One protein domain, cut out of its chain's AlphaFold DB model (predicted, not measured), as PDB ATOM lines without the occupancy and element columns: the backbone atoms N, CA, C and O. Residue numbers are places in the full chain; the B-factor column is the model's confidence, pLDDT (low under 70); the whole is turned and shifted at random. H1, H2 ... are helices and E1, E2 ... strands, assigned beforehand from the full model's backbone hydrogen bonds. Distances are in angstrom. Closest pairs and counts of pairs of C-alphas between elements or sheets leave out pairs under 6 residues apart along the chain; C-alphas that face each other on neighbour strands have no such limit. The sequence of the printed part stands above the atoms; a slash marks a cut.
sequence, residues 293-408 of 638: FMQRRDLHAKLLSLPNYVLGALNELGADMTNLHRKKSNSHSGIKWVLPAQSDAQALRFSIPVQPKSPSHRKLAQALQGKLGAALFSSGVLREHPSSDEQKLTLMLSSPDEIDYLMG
ATOM      1  N   PHE A 293      87.765 -37.674 -26.892       94.56
ATOM      2  CA  PHE A 293      87.440 -36.267 -27.134       94.56
ATOM      3  C   PHE A 293      87.381 -35.469 -25.830       94.56
ATOM      4  O   PHE A 293      87.945 -34.377 -25.776       94.56
ATOM      5  N   MET A 294      86.792 -36.020 -24.765       95.56
ATOM      6  CA  MET A 294      86.723 -35.370 -23.447       95.56
ATOM      7  C   MET A 294      88.104 -35.055 -22.857       95.56
ATOM      8  O   MET A 294      88.274 -34.027 -22.195       95.56
ATOM      9  N   GLN A 295      89.113 -35.889 -23.133       95.06
ATOM     10  CA  GLN A 295      90.474 -35.690 -22.621       95.06
ATOM     11  C   GLN A 295      91.233 -34.532 -23.295       95.06
ATOM     12  O   GLN A 295      92.270 -34.097 -22.794       95.06
ATOM     13  N   ARG A 296      90.719 -33.945 -24.387       95.56
ATOM     14  CA  ARG A 296      91.375 -32.862 -25.154       95.56
ATOM     15  C   ARG A 296      91.242 -31.475 -24.503       95.56
ATOM     16  O   ARG A 296      91.029 -30.473 -25.189       95.56
ATOM     17  N   ARG A 297      91.382 -31.386 -23.178       92.88
ATOM     18  CA  ARG A 297      91.107 -30.174 -22.379       92.88
ATOM     19  C   ARG A 297      91.913 -28.950 -22.830       92.88
ATOM     20  O   ARG A 297      91.342 -27.869 -22.969       92.88
ATOM     21  N   ASP A 298      93.194 -29.125 -23.147       92.75
ATOM     22  CA  ASP A 298      94.054 -28.028 -23.618       92.75
ATOM     23  C   ASP A 298      93.627 -27.489 -24.988       92.75
ATOM     24  O   ASP A 298      93.673 -26.280 -25.239       92.75
ATOM     25  N   LEU A 299      93.175 -28.375 -25.884       95.94
ATOM     26  CA  LEU A 299      92.620 -27.965 -27.169       95.94
ATOM     27  C   LEU A 299      91.293 -27.227 -26.968       95.94
ATOM     28  O   LEU A 299      91.103 -26.166 -27.561       95.94
ATOM     29  N   HIS A 300      90.405 -27.737 -26.109       95.38
ATOM     30  CA  HIS A 300      89.133 -27.080 -25.793       95.38
ATOM     31  C   HIS A 300      89.349 -25.655 -25.263       95.38
ATOM     32  O   HIS A 300      88.716 -24.717 -25.746       95.38
ATOM     33  N   ALA A 301      90.303 -25.458 -24.346       92.44
ATOM     34  CA  ALA A 301      90.649 -24.135 -23.824       92.44
ATOM     35  C   ALA A 301      91.128 -23.179 -24.931       92.44
ATOM     36  O   ALA A 301      90.728 -22.011 -24.969       92.44
ATOM     37  N   LYS A 302      91.941 -23.675 -25.873       92.62
ATOM     38  CA  LYS A 302      92.375 -22.895 -27.041       92.62
ATOM     39  C   LYS A 302      91.203 -22.545 -27.954       92.62
ATOM     40  O   LYS A 302      91.098 -21.383 -28.339       92.62
ATOM     41  N   LEU A 303      90.315 -23.493 -28.256       93.25
ATOM     42  CA  LEU A 303      89.128 -23.265 -29.088       93.25
ATOM     43  C   LEU A 303      88.185 -22.228 -28.463       93.25
ATOM     44  O   LEU A 303      87.765 -21.306 -29.155       93.25
ATOM     45  N   LEU A 304      87.938 -22.293 -27.152       91.94
ATOM     46  CA  LEU A 304      87.122 -21.305 -26.432       91.94
ATOM     47  C   LEU A 304      87.718 -19.892 -26.446       91.94
ATOM     48  O   LEU A 304      86.977 -18.915 -26.338       91.94
ATOM     49  N   SER A 305      89.045 -19.779 -26.550       89.94
ATOM     50  CA  SER A 305      89.744 -18.490 -26.615       89.94
ATOM     51  C   SER A 305      89.714 -17.844 -28.006       89.94
ATOM     52  O   SER A 305      90.091 -16.678 -28.150       89.94
ATOM     53  N   LEU A 306      89.291 -18.584 -29.040       89.12
ATOM     54  CA  LEU A 306      89.234 -18.059 -30.399       89.12
ATOM     55  C   LEU A 306      88.122 -17.008 -30.531       89.12
ATOM     56  O   LEU A 306      87.027 -17.187 -30.000       89.12
ATOM     57  N   PRO A 307      88.345 -15.931 -31.304       87.12
ATOM     58  CA  PRO A 307      87.277 -14.996 -31.627       87.12
ATOM     59  C   PRO A 307      86.119 -15.684 -32.364       87.12
ATOM     60  O   PRO A 307      86.345 -16.518 -33.245       87.12
ATOM     61  N   ASN A 308      84.880 -15.260 -32.098       83.31
ATOM     62  CA  ASN A 308      83.666 -15.856 -32.681       83.31
ATOM     63  C   ASN A 308      83.686 -15.952 -34.216       83.31
ATOM     64  O   ASN A 308      83.166 -16.910 -34.781       83.31
ATOM     65  N   TYR A 309      84.300 -14.986 -34.906       83.38
ATOM     66  CA  TYR A 309      84.414 -15.014 -36.368       83.38
ATOM     67  C   TYR A 309      85.419 -16.067 -36.872       83.38
ATOM     68  O   TYR A 309      85.263 -16.568 -37.983       83.38
ATOM     69  N   VAL A 310      86.430 -16.429 -36.070       88.00
ATOM     70  CA  VAL A 310      87.382 -17.511 -36.377       88.00
ATOM     71  C   VAL A 310      86.719 -18.868 -36.155       88.00
ATOM     72  O   VAL A 310      86.829 -19.734 -37.016       88.00
ATOM     73  N   LEU A 311      85.951 -19.027 -35.068       86.94
ATOM     74  CA  LEU A 311      85.067 -20.188 -34.873       86.94
ATOM     75  C   LEU A 311      84.026 -20.298 -36.003       86.94
ATOM     76  O   LEU A 311      83.712 -21.389 -36.466       86.94
ATOM     77  N   GLY A 312      83.544 -19.148 -36.487       84.56
ATOM     78  CA  GLY A 312      82.868 -18.941 -37.773       84.56
ATOM     79  C   GLY A 312      83.459 -19.765 -38.902       84.56
ATOM     80  O   GLY A 312      82.851 -20.732 -39.357       84.56
ATOM     81  N   ALA A 313      84.664 -19.366 -39.292       85.44
ATOM     82  CA  ALA A 313      85.407 -19.969 -40.385       85.44
ATOM     83  C   ALA A 313      85.779 -21.440 -40.113       85.44
ATOM     84  O   ALA A 313      85.824 -22.230 -41.049       85.44
ATOM     85  N   LEU A 314      86.022 -21.837 -38.856       88.00
ATOM     86  CA  LEU A 314      86.331 -23.231 -38.510       88.00
ATOM     87  C   LEU A 314      85.127 -24.159 -38.739       88.00
ATOM     88  O   LEU A 314      85.283 -25.253 -39.275       88.00
ATOM     89  N   ASN A 315      83.917 -23.714 -38.396       86.62
ATOM     90  CA  ASN A 315      82.707 -24.495 -38.660       86.62
ATOM     91  C   ASN A 315      82.416 -24.595 -40.166       86.62
ATOM     92  O   ASN A 315      81.978 -25.641 -40.640       86.62
ATOM     93  N   GLU A 316      82.650 -23.513 -40.917       82.88
ATOM     94  CA  GLU A 316      82.538 -23.508 -42.384       82.88
ATOM     95  C   GLU A 316      83.548 -24.475 -43.016       82.88
ATOM     96  O   GLU A 316      83.175 -25.270 -43.878       82.88
ATOM     97  N   LEU A 317      84.785 -24.490 -42.505       81.88
ATOM     98  CA  LEU A 317      85.818 -25.451 -42.881       81.88
ATOM     99  C   LEU A 317      85.354 -26.898 -42.669       81.88
ATOM    100  O   LEU A 317      85.439 -27.706 -43.590       81.88
ATOM    101  N   GLY A 318      84.832 -27.227 -41.488       83.88
ATOM    102  CA  GLY A 318      84.325 -28.572 -41.213       83.88
ATOM    103  C   GLY A 318      83.149 -28.969 -42.119       83.88
ATOM    104  O   GLY A 318      83.075 -30.106 -42.594       83.88
ATOM    105  N   ALA A 319      82.261 -28.024 -42.446       81.44
ATOM    106  CA  ALA A 319      81.159 -28.268 -43.378       81.44
ATOM    107  C   ALA A 319      81.656 -28.555 -44.807       81.44
ATOM    108  O   ALA A 319      81.157 -29.474 -45.464       81.44
ATOM    109  N   ASP A 320      82.665 -27.818 -45.279       77.50
ATOM    110  CA  ASP A 320      83.307 -28.079 -46.569       77.50
ATOM    111  C   ASP A 320      84.037 -29.435 -46.567       77.50
ATOM    112  O   ASP A 320      83.855 -30.225 -47.497       77.50
ATOM    113  N   MET A 321      84.777 -29.763 -45.497       79.50
ATOM    114  CA  MET A 321      85.416 -31.075 -45.310       79.50
ATOM    115  C   MET A 321      84.396 -32.218 -45.386       79.50
ATOM    116  O   MET A 321      84.638 -33.217 -46.064       79.50
ATOM    117  N   THR A 322      83.225 -32.047 -44.765       81.00
ATOM    118  CA  THR A 322      82.121 -33.020 -44.819       81.00
ATOM    119  C   THR A 322      81.613 -33.225 -46.245       81.00
ATOM    120  O   THR A 322      81.433 -34.364 -46.684       81.00
ATOM    121  N   ASN A 323      81.373 -32.139 -46.987       76.19
ATOM    122  CA  ASN A 323      80.873 -32.216 -48.362       76.19
ATOM    123  C   ASN A 323      81.874 -32.914 -49.288       76.19
ATOM    124  O   ASN A 323      81.477 -33.777 -50.074       76.19
ATOM    125  N   LEU A 324      83.162 -32.596 -49.141       72.44
ATOM    126  CA  LEU A 324      84.251 -33.223 -49.891       72.44
ATOM    127  C   LEU A 324      84.386 -34.708 -49.556       72.44
ATOM    128  O   LEU A 324      84.444 -35.533 -50.466       72.44
ATOM    129  N   HIS A 325      84.360 -35.060 -48.269       71.50
ATOM    130  CA  HIS A 325      84.418 -36.452 -47.826       71.50
ATOM    131  C   HIS A 325      83.234 -37.272 -48.372       71.50
ATOM    132  O   HIS A 325      83.397 -38.426 -48.765       71.50
ATOM    133  N   ARG A 326      82.049 -36.654 -48.498       72.19
ATOM    134  CA  ARG A 326      80.843 -37.251 -49.104       72.19
ATOM    135  C   ARG A 326      80.777 -37.133 -50.636       72.19
ATOM    136  O   ARG A 326      79.743 -37.474 -51.207       72.19
ATOM    137  N   LYS A 327      81.835 -36.652 -51.299       68.94
ATOM    138  CA  LYS A 327      81.923 -36.456 -52.761       68.94
ATOM    139  C   LYS A 327      80.800 -35.583 -53.356       68.94
ATOM    140  O   LYS A 327      80.394 -35.786 -54.498       68.94
ATOM    141  N   LYS A 328      80.281 -34.603 -52.606       62.94
ATOM    142  CA  LYS A 328      79.285 -33.629 -53.102       62.94
ATOM    143  C   LYS A 328      79.993 -32.404 -53.699       62.94
ATOM    144  O   LYS A 328      80.903 -31.872 -53.072       62.94
ATOM    145  N   SER A 329      79.570 -31.916 -54.873       51.47
ATOM    146  CA  SER A 329      80.283 -30.845 -55.607       51.47
ATOM    147  C   SER A 329      80.009 -29.408 -55.140       51.47
ATOM    148  O   SER A 329      80.496 -28.470 -55.767       51.47
ATOM    149  N   ASN A 330      79.246 -29.199 -54.064       51.12
ATOM    150  CA  ASN A 330      78.840 -27.859 -53.634       51.12
ATOM    151  C   ASN A 330      79.678 -27.367 -52.442       51.12
ATOM    152  O   ASN A 330      79.361 -27.657 -51.287       51.12
ATOM    153  N   SER A 331      80.726 -26.580 -52.714       50.16
ATOM    154  CA  SER A 331      81.392 -25.752 -51.695       50.16
ATOM    155  C   SER A 331      80.538 -24.512 -51.416       50.16
ATOM    156  O   SER A 331      80.263 -23.745 -52.340       50.16
ATOM    157  N   HIS A 332      80.140 -24.284 -50.164       47.88
ATOM    158  CA  HIS A 332      79.309 -23.124 -49.799       47.88
ATOM    159  C   HIS A 332      80.121 -21.827 -49.640       47.88
ATOM    160  O   HIS A 332      79.549 -20.740 -49.616       47.88
ATOM    161  N   SER A 333      81.448 -21.932 -49.536       46.19
ATOM    162  CA  SER A 333      82.355 -20.836 -49.173       46.19
ATOM    163  C   SER A 333      83.067 -20.171 -50.362       46.19
ATOM    164  O   SER A 333      83.799 -19.199 -50.175       46.19
ATOM    165  N   GLY A 334      82.905 -20.681 -51.592       42.88
ATOM    166  CA  GLY A 334      83.676 -20.212 -52.754       42.88
ATOM    167  C   GLY A 334      85.186 -20.499 -52.665       42.88
ATOM    168  O   GLY A 334      85.967 -19.952 -53.444       42.88
ATOM    169  N   ILE A 335      85.609 -21.347 -51.722       45.97
ATOM    170  CA  ILE A 335      86.993 -21.794 -51.552       45.97
ATOM    171  C   ILE A 335      87.160 -23.128 -52.297       45.97
ATOM    172  O   ILE A 335      86.453 -24.098 -52.028       45.97
ATOM    173  N   LYS A 336      88.092 -23.185 -53.261       46.06
ATOM    174  CA  LYS A 336      88.464 -24.425 -53.961       46.06
ATOM    175  C   LYS A 336      89.376 -25.260 -53.063       46.06
ATOM    176  O   LYS A 336      90.583 -25.045 -53.009       46.06
ATOM    177  N   TRP A 337      88.776 -26.213 -52.373       52.78
ATOM    178  CA  TRP A 337      89.464 -27.224 -51.581       52.78
ATOM    179  C   TRP A 337      89.823 -28.415 -52.472       52.78
ATOM    180  O   TRP A 337      88.939 -29.055 -53.039       52.78
ATOM    181  N   VAL A 338      91.115 -28.697 -52.639       47.31
ATOM    182  CA  VAL A 338      91.591 -29.778 -53.517       47.31
ATOM    183  C   VAL A 338      91.861 -31.027 -52.678       47.31
ATOM    184  O   VAL A 338      92.742 -31.009 -51.816       47.31
ATOM    185  N   LEU A 339      91.111 -32.103 -52.935       48.25
ATOM    186  CA  LEU A 339      91.481 -33.452 -52.500       48.25
ATOM    187  C   LEU A 339      92.687 -33.901 -53.345       48.25
ATOM    188  O   LEU A 339      92.622 -33.781 -54.572       48.25
ATOM    189  N   PRO A 340      93.787 -34.384 -52.747       46.16
ATOM    190  CA  PRO A 340      94.887 -34.947 -53.523       46.16
ATOM    191  C   PRO A 340      94.396 -36.152 -54.346       46.16
ATOM    192  O   PRO A 340      93.534 -36.921 -53.916       46.16
ATOM    193  N   ALA A 341      94.893 -36.258 -55.578       41.78
ATOM    194  CA  ALA A 341      94.448 -37.256 -56.536       41.78
ATOM    195  C   ALA A 341      95.022 -38.648 -56.211       41.78
ATOM    196  O   ALA A 341      96.226 -38.851 -56.305       41.78
ATOM    197  N   GLN A 342      94.107 -39.586 -55.940       44.97
ATOM    198  CA  GLN A 342      94.238 -41.050 -55.978       44.97
ATOM    199  C   GLN A 342      95.162 -41.768 -54.959       44.97
ATOM    200  O   GLN A 342      96.301 -41.397 -54.699       44.97
ATOM    201  N   SER A 343      94.641 -42.920 -54.505       41.59
ATOM    202  CA  SER A 343      95.187 -43.985 -53.638       41.59
ATOM    203  C   SER A 343      94.882 -43.908 -52.128       41.59
ATOM    204  O   SER A 343      94.947 -42.864 -51.474       41.59
ATOM    205  N   ASP A 344      94.492 -45.071 -51.599       48.19
ATOM    206  CA  ASP A 344      93.734 -45.360 -50.370       48.19
ATOM    207  C   ASP A 344      94.442 -45.095 -49.020       48.19
ATOM    208  O   ASP A 344      94.264 -45.814 -48.042       48.19
ATOM    209  N   ALA A 345      95.180 -43.990 -48.910       43.16
ATOM    210  CA  ALA A 345      95.632 -43.426 -47.629       43.16
ATOM    211  C   ALA A 345      95.390 -41.902 -47.516       43.16
ATOM    212  O   ALA A 345      95.655 -41.301 -46.477       43.16
ATOM    213  N   GLN A 346      94.850 -41.273 -48.571       49.97
ATOM    214  CA  GLN A 346      94.737 -39.815 -48.730       49.97
ATOM    215  C   GLN A 346      93.332 -39.221 -48.467       49.97
ATOM    216  O   GLN A 346      93.123 -38.023 -48.662       49.97
ATOM    217  N   ALA A 347      92.363 -40.008 -47.983       57.03
ATOM    218  CA  ALA A 347      90.948 -39.606 -47.862       57.03
ATOM    219  C   ALA A 347      90.633 -38.511 -46.810       57.03
ATOM    220  O   ALA A 347      89.479 -38.099 -46.686       57.03
ATOM    221  N   LEU A 348      91.633 -38.039 -46.056       74.06
ATOM    222  CA  LEU A 348      91.493 -37.066 -44.958       74.06
ATOM    223  C   LEU A 348      92.508 -35.914 -45.018       74.06
ATOM    224  O   LEU A 348      92.764 -35.243 -44.015       74.06
ATOM    225  N   ARG A 349      93.103 -35.691 -46.193       79.88
ATOM    226  CA  ARG A 349      94.014 -34.575 -46.449       79.88
ATOM    227  C   ARG A 349      93.251 -33.416 -47.091       79.88
ATOM    228  O   ARG A 349      92.717 -33.551 -48.190       79.88
ATOM    229  N   PHE A 350      93.241 -32.268 -46.425       77.94
ATOM    230  CA  PHE A 350      92.520 -31.063 -46.840       77.94
ATOM    231  C   PHE A 350      93.490 -29.894 -47.006       77.94
ATOM    232  O   PHE A 350      94.415 -29.745 -46.214       77.94
ATOM    233  N   SER A 351      93.287 -29.056 -48.027       77.38
ATOM    234  CA  SER A 351      94.171 -27.915 -48.314       77.38
ATOM    235  C   SER A 351      93.407 -26.592 -48.364       77.38
ATOM    236  O   SER A 351      92.524 -26.439 -49.204       77.38
ATOM    237  N   ILE A 352      93.786 -25.645 -47.502       76.38
ATOM    238  CA  ILE A 352      93.286 -24.260 -47.450       76.38
ATOM    239  C   ILE A 352      94.231 -23.364 -48.257       76.38
ATOM    240  O   ILE A 352      95.439 -23.527 -48.115       76.38
ATOM    241  N   PRO A 353      93.767 -22.357 -49.013       74.50
ATOM    242  CA  PRO A 353      94.650 -21.284 -49.474       74.50
ATOM    243  C   PRO A 353      95.338 -20.585 -48.290       74.50
ATOM    244  O   PRO A 353      94.679 -20.306 -47.288       74.50
ATOM    245  N   VAL A 354      96.627 -20.248 -48.397       70.00
ATOM    246  CA  VAL A 354      97.353 -19.519 -47.326       70.00
ATOM    247  C   VAL A 354      96.834 -18.085 -47.166       70.00
ATOM    248  O   VAL A 354      96.768 -17.561 -46.055       70.00
ATOM    249  N   GLN A 355      96.393 -17.458 -48.261       70.56
ATOM    250  CA  GLN A 355      95.803 -16.116 -48.268       70.56
ATOM    251  C   GLN A 355      94.367 -16.135 -48.822       70.56
ATOM    252  O   GLN A 355      94.125 -15.748 -49.966       70.56
ATOM    253  N   PRO A 356      93.377 -16.593 -48.038       73.38
ATOM    254  CA  PRO A 356      91.985 -16.582 -48.470       73.38
ATOM    255  C   PRO A 356      91.442 -15.145 -48.574       73.38
ATOM    256  O   PRO A 356      91.866 -14.240 -47.856       73.38
ATOM    257  N   LYS A 357      90.451 -14.926 -49.449       75.56
ATOM    258  CA  LYS A 357      89.859 -13.589 -49.675       75.56
ATOM    259  C   LYS A 357      89.157 -13.033 -48.428       75.56
ATOM    260  O   LYS A 357      89.192 -11.832 -48.167       75.56
ATOM    261  N   SER A 358      88.539 -13.906 -47.635       81.56
ATOM    262  CA  SER A 358      87.782 -13.519 -46.445       81.56
ATOM    263  C   SER A 358      88.701 -13.223 -45.240       81.56
ATOM    264  O   SER A 358      89.572 -14.038 -44.919       81.56
ATOM    265  N   PRO A 359      88.522 -12.092 -44.525       84.44
ATOM    266  CA  PRO A 359      89.309 -11.759 -43.331       84.44
ATOM    267  C   PRO A 359      89.245 -12.815 -42.217       84.44
ATOM    268  O   PRO A 359      90.266 -13.096 -41.587       84.44
ATOM    269  N   SER A 360      88.076 -13.425 -41.985       83.56
ATOM    270  CA  SER A 360      87.908 -14.467 -40.960       83.56
ATOM    271  C   SER A 360      88.711 -15.720 -41.297       83.56
ATOM    272  O   SER A 360      89.397 -16.269 -40.437       83.56
ATOM    273  N   HIS A 361      88.710 -16.111 -42.572       83.94
ATOM    274  CA  HIS A 361      89.482 -17.244 -43.071       83.94
ATOM    275  C   HIS A 361      90.992 -16.979 -43.024       83.94
ATOM    276  O   HIS A 361      91.751 -17.891 -42.713       83.94
ATOM    277  N   ARG A 362      91.445 -15.734 -43.255       86.81
ATOM    278  CA  ARG A 362      92.872 -15.374 -43.108       86.81
ATOM    279  C   ARG A 362      93.336 -15.552 -41.670       86.81
ATOM    280  O   ARG A 362      94.398 -16.115 -41.423       86.81
ATOM    281  N   LYS A 363      92.520 -15.108 -40.713       89.81
ATOM    282  CA  LYS A 363      92.805 -15.283 -39.285       89.81
ATOM    283  C   LYS A 363      92.770 -16.749 -38.863       89.81
ATOM    284  O   LYS A 363      93.616 -17.151 -38.069       89.81
ATOM    285  N   LEU A 364      91.858 -17.547 -39.419       89.19
ATOM    286  CA  LEU A 364      91.851 -18.992 -39.205       89.19
ATOM    287  C   LEU A 364      93.124 -19.655 -39.752       89.19
ATOM    288  O   LEU A 364      93.763 -20.401 -39.016       89.19
ATOM    289  N   ALA A 365      93.525 -19.357 -40.991       87.19
ATOM    290  CA  ALA A 365      94.748 -19.895 -41.591       87.19
ATOM    291  C   ALA A 365      95.989 -19.545 -40.752       87.19
ATOM    292  O   ALA A 365      96.780 -20.428 -40.431       87.19
ATOM    293  N   GLN A 366      96.096 -18.293 -40.289       89.25
ATOM    294  CA  GLN A 366      97.161 -17.860 -39.379       89.25
ATOM    295  C   GLN A 366      97.139 -18.637 -38.050       89.25
ATOM    296  O   GLN A 366      98.186 -19.045 -37.547       89.25
ATOM    297  N   ALA A 367      95.957 -18.855 -37.462       91.19
ATOM    298  CA  ALA A 367      95.829 -19.622 -36.224       91.19
ATOM    299  C   ALA A 367      96.261 -21.085 -36.420       91.19
ATOM    300  O   ALA A 367      96.997 -21.619 -35.584       91.19
ATOM    301  N   LEU A 368      95.837 -21.706 -37.526       90.88
ATOM    302  CA  LEU A 368      96.166 -23.081 -37.908       90.88
ATOM    303  C   LEU A 368      97.648 -23.265 -38.258       90.88
ATOM    304  O   LEU A 368      98.191 -24.317 -37.967       90.88
ATOM    305  N   GLN A 369      98.325 -22.264 -38.821       90.00
ATOM    306  CA  GLN A 369      99.786 -22.298 -38.998       90.00
ATOM    307  C   GLN A 369     100.542 -22.175 -37.666       90.00
ATOM    308  O   GLN A 369     101.675 -22.628 -37.550       90.00
ATOM    309  N   GLY A 370      99.923 -21.546 -36.665       90.56
ATOM    310  CA  GLY A 370     100.516 -21.314 -35.354       90.56
ATOM    311  C   GLY A 370      99.977 -22.239 -34.263       90.56
ATOM    312  O   GLY A 370      99.921 -23.463 -34.380       90.56
ATOM    313  N   LYS A 371      99.583 -21.623 -33.140       90.31
ATOM    314  CA  LYS A 371      99.267 -22.321 -31.883       90.31
ATOM    315  C   LYS A 371      98.066 -23.268 -31.961       90.31
ATOM    316  O   LYS A 371      98.015 -24.193 -31.146       90.31
ATOM    317  N   LEU A 372      97.101 -23.019 -32.854       93.19
ATOM    318  CA  LEU A 372      95.930 -23.887 -33.018       93.19
ATOM    319  C   LEU A 372      96.317 -25.161 -33.773       93.19
ATOM    320  O   LEU A 372      95.957 -26.241 -33.329       93.19
ATOM    321  N   GLY A 373      97.110 -25.049 -34.841       92.69
ATOM    322  CA  GLY A 373      97.633 -26.207 -35.570       92.69
ATOM    323  C   GLY A 373      98.457 -27.139 -34.699       92.69
ATOM    324  O   GLY A 373      98.181 -28.335 -34.638       92.69
ATOM    325  N   ALA A 374      99.400 -26.564 -33.949       93.06
ATOM    326  CA  ALA A 374     100.201 -27.313 -32.987       93.06
ATOM    327  C   ALA A 374      99.325 -28.028 -31.943       93.06
ATOM    328  O   ALA A 374      99.592 -29.173 -31.602       93.06
ATOM    329  N   ALA A 375      98.252 -27.375 -31.472       94.62
ATOM    330  CA  ALA A 375      97.314 -27.972 -30.521       94.62
ATOM    331  C   ALA A 375      96.535 -29.149 -31.113       94.62
ATOM    332  O   ALA A 375      96.411 -30.180 -30.462       94.62
ATOM    333  N   LEU A 376      96.023 -28.980 -32.335       94.56
ATOM    334  CA  LEU A 376      95.276 -30.002 -33.064       94.56
ATOM    335  C   LEU A 376      96.146 -31.235 -33.347       94.56
ATOM    336  O   LEU A 376      95.669 -32.364 -33.252       94.56
ATOM    337  N   PHE A 377      97.426 -31.026 -33.655       93.50
ATOM    338  CA  PHE A 377      98.393 -32.111 -33.788       93.50
ATOM    339  C   PHE A 377      98.670 -32.792 -32.442       93.50
ATOM    340  O   PHE A 377      98.480 -33.999 -32.322       93.50
ATOM    341  N   SER A 378      99.016 -32.032 -31.396       92.88
ATOM    342  CA  SER A 378      99.326 -32.606 -30.077       92.88
ATOM    343  C   SER A 378      98.150 -33.352 -29.436       92.88
ATOM    344  O   SER A 378      98.362 -34.258 -28.641       92.88
ATOM    345  N   SER A 379      96.909 -32.985 -29.771       92.69
ATOM    346  CA  SER A 379      95.695 -33.648 -29.278       92.69
ATOM    347  C   SER A 379      95.242 -34.834 -30.142       92.69
ATOM    348  O   SER A 379      94.156 -35.374 -29.912       92.69
ATOM    349  N   GLY A 380      96.002 -35.183 -31.187       90.81
ATOM    350  CA  GLY A 380      95.691 -36.280 -32.105       90.81
ATOM    351  C   GLY A 380      94.501 -36.026 -33.038       90.81
ATOM    352  O   GLY A 380      93.949 -36.979 -33.584       90.81
ATOM    353  N   VAL A 381      94.077 -34.768 -33.222       91.69
ATOM    354  CA  VAL A 381      93.081 -34.406 -34.253       91.69
ATOM    355  C   VAL A 381      93.733 -34.467 -35.633       91.69
ATOM    356  O   VAL A 381      93.134 -34.951 -36.593       91.69
ATOM    357  N   LEU A 382      94.981 -34.004 -35.727       90.69
ATOM    358  CA  LEU A 382      95.805 -34.112 -36.927       90.69
ATOM    359  C   LEU A 382      96.827 -35.240 -36.776       90.69
ATOM    360  O   LEU A 382      97.393 -35.424 -35.702       90.69
ATOM    361  N   ARG A 383      97.083 -35.968 -37.868       87.56
ATOM    362  CA  ARG A 383      98.143 -36.991 -37.942       87.56
ATOM    363  C   ARG A 383      99.538 -36.389 -37.999       87.56
ATOM    364  O   ARG A 383     100.489 -37.018 -37.558       87.56
ATOM    365  N   GLU A 384      99.649 -35.201 -38.575       88.44
ATOM    366  CA  GLU A 384     100.905 -34.483 -38.751       88.44
ATOM    367  C   GLU A 384     100.707 -32.998 -38.454       88.44
ATOM    368  O   GLU A 384      99.582 -32.482 -38.468       88.44
ATOM    369  N   HIS A 385     101.807 -32.307 -38.168       89.44
ATOM    370  CA  HIS A 385     101.772 -30.864 -38.003       89.44
ATOM    371  C   HIS A 385     101.325 -30.203 -39.318       89.44
ATOM    372  O   HIS A 385     101.782 -30.635 -40.378       89.44
ATOM    373  N   PRO A 386     100.478 -29.152 -39.292       89.56
ATOM    374  CA  PRO A 386     100.092 -28.454 -40.513       89.56
ATOM    375  C   PRO A 386     101.310 -28.049 -41.345       89.56
ATOM    376  O   PRO A 386     102.211 -27.376 -40.837       89.56
ATOM    377  N   SER A 387     101.325 -28.458 -42.613       86.00
ATOM    378  CA  SER A 387     102.379 -28.114 -43.569       86.00
ATOM    379  C   SER A 387     101.891 -26.993 -44.480       86.00
ATOM    380  O   SER A 387     100.783 -27.077 -45.013       86.00
ATOM    381  N   SER A 388     102.704 -25.963 -44.693       83.94
ATOM    382  CA  SER A 388     102.370 -24.849 -45.585       83.94
ATOM    383  C   SER A 388     103.389 -24.766 -46.715       83.94
ATOM    384  O   SER A 388     104.586 -24.809 -46.448       83.94
ATOM    385  N   ASP A 389     102.916 -24.599 -47.948       83.00
ATOM    386  CA  ASP A 389     103.720 -24.081 -49.061       83.00
ATOM    387  C   ASP A 389     103.319 -22.621 -49.368       83.00
ATOM    388  O   ASP A 389     102.556 -22.016 -48.604       83.00
ATOM    389  N   GLU A 390     103.845 -22.027 -50.447       72.94
ATOM    390  CA  GLU A 390     103.551 -20.633 -50.832       72.94
ATOM    391  C   GLU A 390     102.066 -20.377 -51.157       72.94
ATOM    392  O   GLU A 390     101.604 -19.236 -51.088       72.94
ATOM    393  N   GLN A 391     101.297 -21.414 -51.500       75.75
ATOM    394  CA  GLN A 391      99.922 -21.291 -51.994       75.75
ATOM    395  C   GLN A 391      98.883 -21.893 -51.040       75.75
ATOM    396  O   GLN A 391      97.760 -21.379 -50.951       75.75
ATOM    397  N   LYS A 392      99.221 -22.966 -50.320       82.12
ATOM    398  CA  LYS A 392      98.273 -23.788 -49.555       82.12
ATOM    399  C   LYS A 392      98.822 -24.267 -48.204       82.12
ATOM    400  O   LYS A 392      99.973 -24.663 -48.059       82.12
ATOM    401  N   LEU A 393      97.931 -24.258 -47.218       84.38
ATOM    402  CA  LEU A 393      98.060 -24.885 -45.910       84.38
ATOM    403  C   LEU A 393      97.356 -26.241 -45.948       84.38
ATOM    404  O   LEU A 393      96.147 -26.310 -46.160       84.38
ATOM    405  N   THR A 394      98.093 -27.317 -45.721       85.94
ATOM    406  CA  THR A 394      97.573 -28.683 -45.692       85.94
ATOM    407  C   THR A 394      97.338 -29.150 -44.255       85.94
ATOM    408  O   THR A 394      98.181 -28.969 -43.378       85.94
ATOM    409  N   LEU A 395      96.190 -29.791 -44.043       87.25
ATOM    410  CA  LEU A 395      95.783 -30.465 -42.814       87.25
ATOM    411  C   LEU A 395      95.525 -31.944 -43.116       87.25
ATOM    412  O   LEU A 395      94.833 -32.257 -44.087       87.25
ATOM    413  N   MET A 396      96.022 -32.845 -42.271       86.94
ATOM    414  CA  MET A 396      95.748 -34.283 -42.369       86.94
ATOM    415  C   MET A 396      95.046 -34.760 -41.098       86.94
ATOM    416  O   MET A 396      95.682 -34.861 -40.051       86.94
ATOM    417  N   LEU A 397      93.740 -35.035 -41.175       86.88
ATOM    418  CA  LEU A 397      92.962 -35.494 -40.016       86.88
ATOM    419  C   LEU A 397      93.300 -36.945 -39.651       86.88
ATOM    420  O   LEU A 397      93.607 -37.768 -40.518       86.88
ATOM    421  N   SER A 398      93.222 -37.271 -38.360       85.56
ATOM    422  CA  SER A 398      93.479 -38.623 -37.848       85.56
ATOM    423  C   SER A 398      92.397 -39.624 -38.240       85.56
ATOM    424  O   SER A 398      92.737 -40.724 -38.687       85.56
ATOM    425  N   SER A 399      91.125 -39.222 -38.177       82.81
ATOM    426  CA  SER A 399      89.976 -40.008 -38.635       82.81
ATOM    427  C   SER A 399      88.874 -39.119 -39.239       82.81
ATOM    428  O   SER A 399      88.903 -37.899 -39.057       82.81
ATOM    429  N   PRO A 400      87.885 -39.695 -39.951       80.50
ATOM    430  CA  PRO A 400      86.762 -38.929 -40.496       80.50
ATOM    431  C   PRO A 400      85.911 -38.236 -39.423       80.50
ATOM    432  O   PRO A 400      85.396 -37.150 -39.663       80.50
ATOM    433  N   ASP A 401      85.807 -38.820 -38.227       84.38
ATOM    434  CA  ASP A 401      84.990 -38.273 -37.131       84.38
ATOM    435  C   ASP A 401      85.568 -36.973 -36.554       84.38
ATOM    436  O   ASP A 401      84.867 -36.217 -35.883       84.38
ATOM    437  N   GLU A 402      86.842 -36.679 -36.836       89.00
ATOM    438  CA  GLU A 402      87.451 -35.397 -36.476       89.00
ATOM    439  C   GLU A 402      86.788 -34.219 -37.197       89.00
ATOM    440  O   GLU A 402      86.825 -33.094 -36.700       89.00
ATOM    441  N   ILE A 403      86.145 -34.463 -38.343       86.69
ATOM    442  CA  ILE A 403      85.374 -33.440 -39.050       86.69
ATOM    443  C   ILE A 403      84.195 -32.987 -38.176       86.69
ATOM    444  O   ILE A 403      84.033 -31.789 -37.937       86.69
ATOM    445  N   ASP A 404      83.423 -33.937 -37.637       86.44
ATOM    446  CA  ASP A 404      82.281 -33.652 -36.757       86.44
ATOM    447  C   ASP A 404      82.741 -32.997 -35.441       86.44
ATOM    448  O   ASP A 404      82.129 -32.037 -34.957       86.44
ATOM    449  N   TYR A 405      83.876 -33.452 -34.895       91.06
ATOM    450  CA  TYR A 405      84.505 -32.836 -33.725       91.06
ATOM    451  C   TYR A 405      84.839 -31.355 -33.971       91.06
ATOM    452  O   TYR A 405      84.461 -30.504 -33.163       91.06
ATOM    453  N   LEU A 406      85.474 -31.021 -35.102       89.94
ATOM    454  CA  LEU A 406      85.826 -29.640 -35.465       89.94
ATOM    455  C   LEU A 406      84.606 -28.762 -35.776       89.94
ATOM    456  O   LEU A 406      84.640 -27.563 -35.500       89.94
ATOM    457  N   MET A 407      83.527 -29.337 -36.316       86.38
ATOM    458  CA  MET A 407      82.281 -28.610 -36.596       86.38
ATOM    459  C   MET A 407      81.532 -28.179 -35.331       86.38
ATOM    460  O   MET A 407      80.787 -27.193 -35.353       86.38
ATOM    461  N   GLY A 408      81.710 -28.898 -34.224       88.06
ATOM    462  CA  GLY A 408      81.061 -28.531 -32.972       88.06
ATOM    463  C   GLY A 408      81.159 -29.538 -31.839       88.06
ATOM    464  O   GLY A 408      81.049 -29.114 -30.689       88.06
TER     465      GLY A 408
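This is residues 293 to 408 of the 638 residues of the protein "Putative CRISPR-associated protein (TIGR02620 family)" of Tibeticola sediminis (UniProt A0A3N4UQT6). A ribbon of two antiparallel strands, E1 and E2, and two pairs of helices running opposite ways, H2 with H5 and H1 with H4, surround one common middle, while H3 packs across the beginning of H2 and covers part of the ribbon. A long link, residues 326 to 348, of which 327 to 347 are of low confidence, loops from the end of H2 to E1 on the side of the domain away from H1. The printed part has 116 residues, with five named helices and two named strands in the order H1, H2, E1, H3, H4, E2, H5; the class is mostly helix. It is compact, with a radius of gyration of the C-alphas of 13.2 A and spans of 35 by 31 by 25 A.

E1, residues 349 to 353, and E2, residues 392 to 396, are antiparallel neighbours at 156 degrees; N 350 and O 395 at 2.8 A and N 393 and O 352 at 2.7 A are within hydrogen-bond range. Residues 387 to 388 make a short antiparallel pairing with residues 393 to 394 of E2. The closest C-alphas of H3, residues 359 to 369, and E2 are those of Ala 365 and Leu 393, 7.4 A apart. H2, residues 308 to 325, touches H3 with residues 309 to 314 alone, about perpendicular at 76 degrees; their closest C-alphas, of Val 310 and Leu 364, are 5.5 A apart. H5, residues 401 to 408, touches H2 at residues 314 to 322 of H2 alone, opposite ways at a shallow tilt of 32 degrees, only just short of steep, with the closest C-alphas of Asn 315 and Met 407 at 4.6 A. H4, residues 371 to 378, touches H1, residues 297 to 304, opposite ways at a shallow tilt of 31 degrees, with the closest C-alphas of Leu 299 and Ala 375 at 5.8 A. H4 and H5 are apart. In H1, H2, H3, H4 and H5 every O i to N i+4 pair is within hydrogen-bond range.

H1 begins at C-alpha 297, (91.107, -30.174, -22.379). H2 is the longest helix, 25.6 A from first to last C-alpha, and H3 is 15.5 A; H1, H4 and H5 are 10.5, 10.4 and 11.3 A. E1 is 13.6 A long, from C-alpha 349 at (94.014, -34.575, -46.449), and E2 is 13.0 A. H5 ends at C-alpha 408, (81.061, -28.531, -32.972).

The C-alphas farthest apart, of Ser 305 and Ser 343, are 37.5 A apart. The printed part has no cut. The links from H2 to E1, 23 residues, and from H4 to E2, 13 residues, are long. The mean pLDDT of the printed part is 79.3, and residues 327 to 347 are under 70.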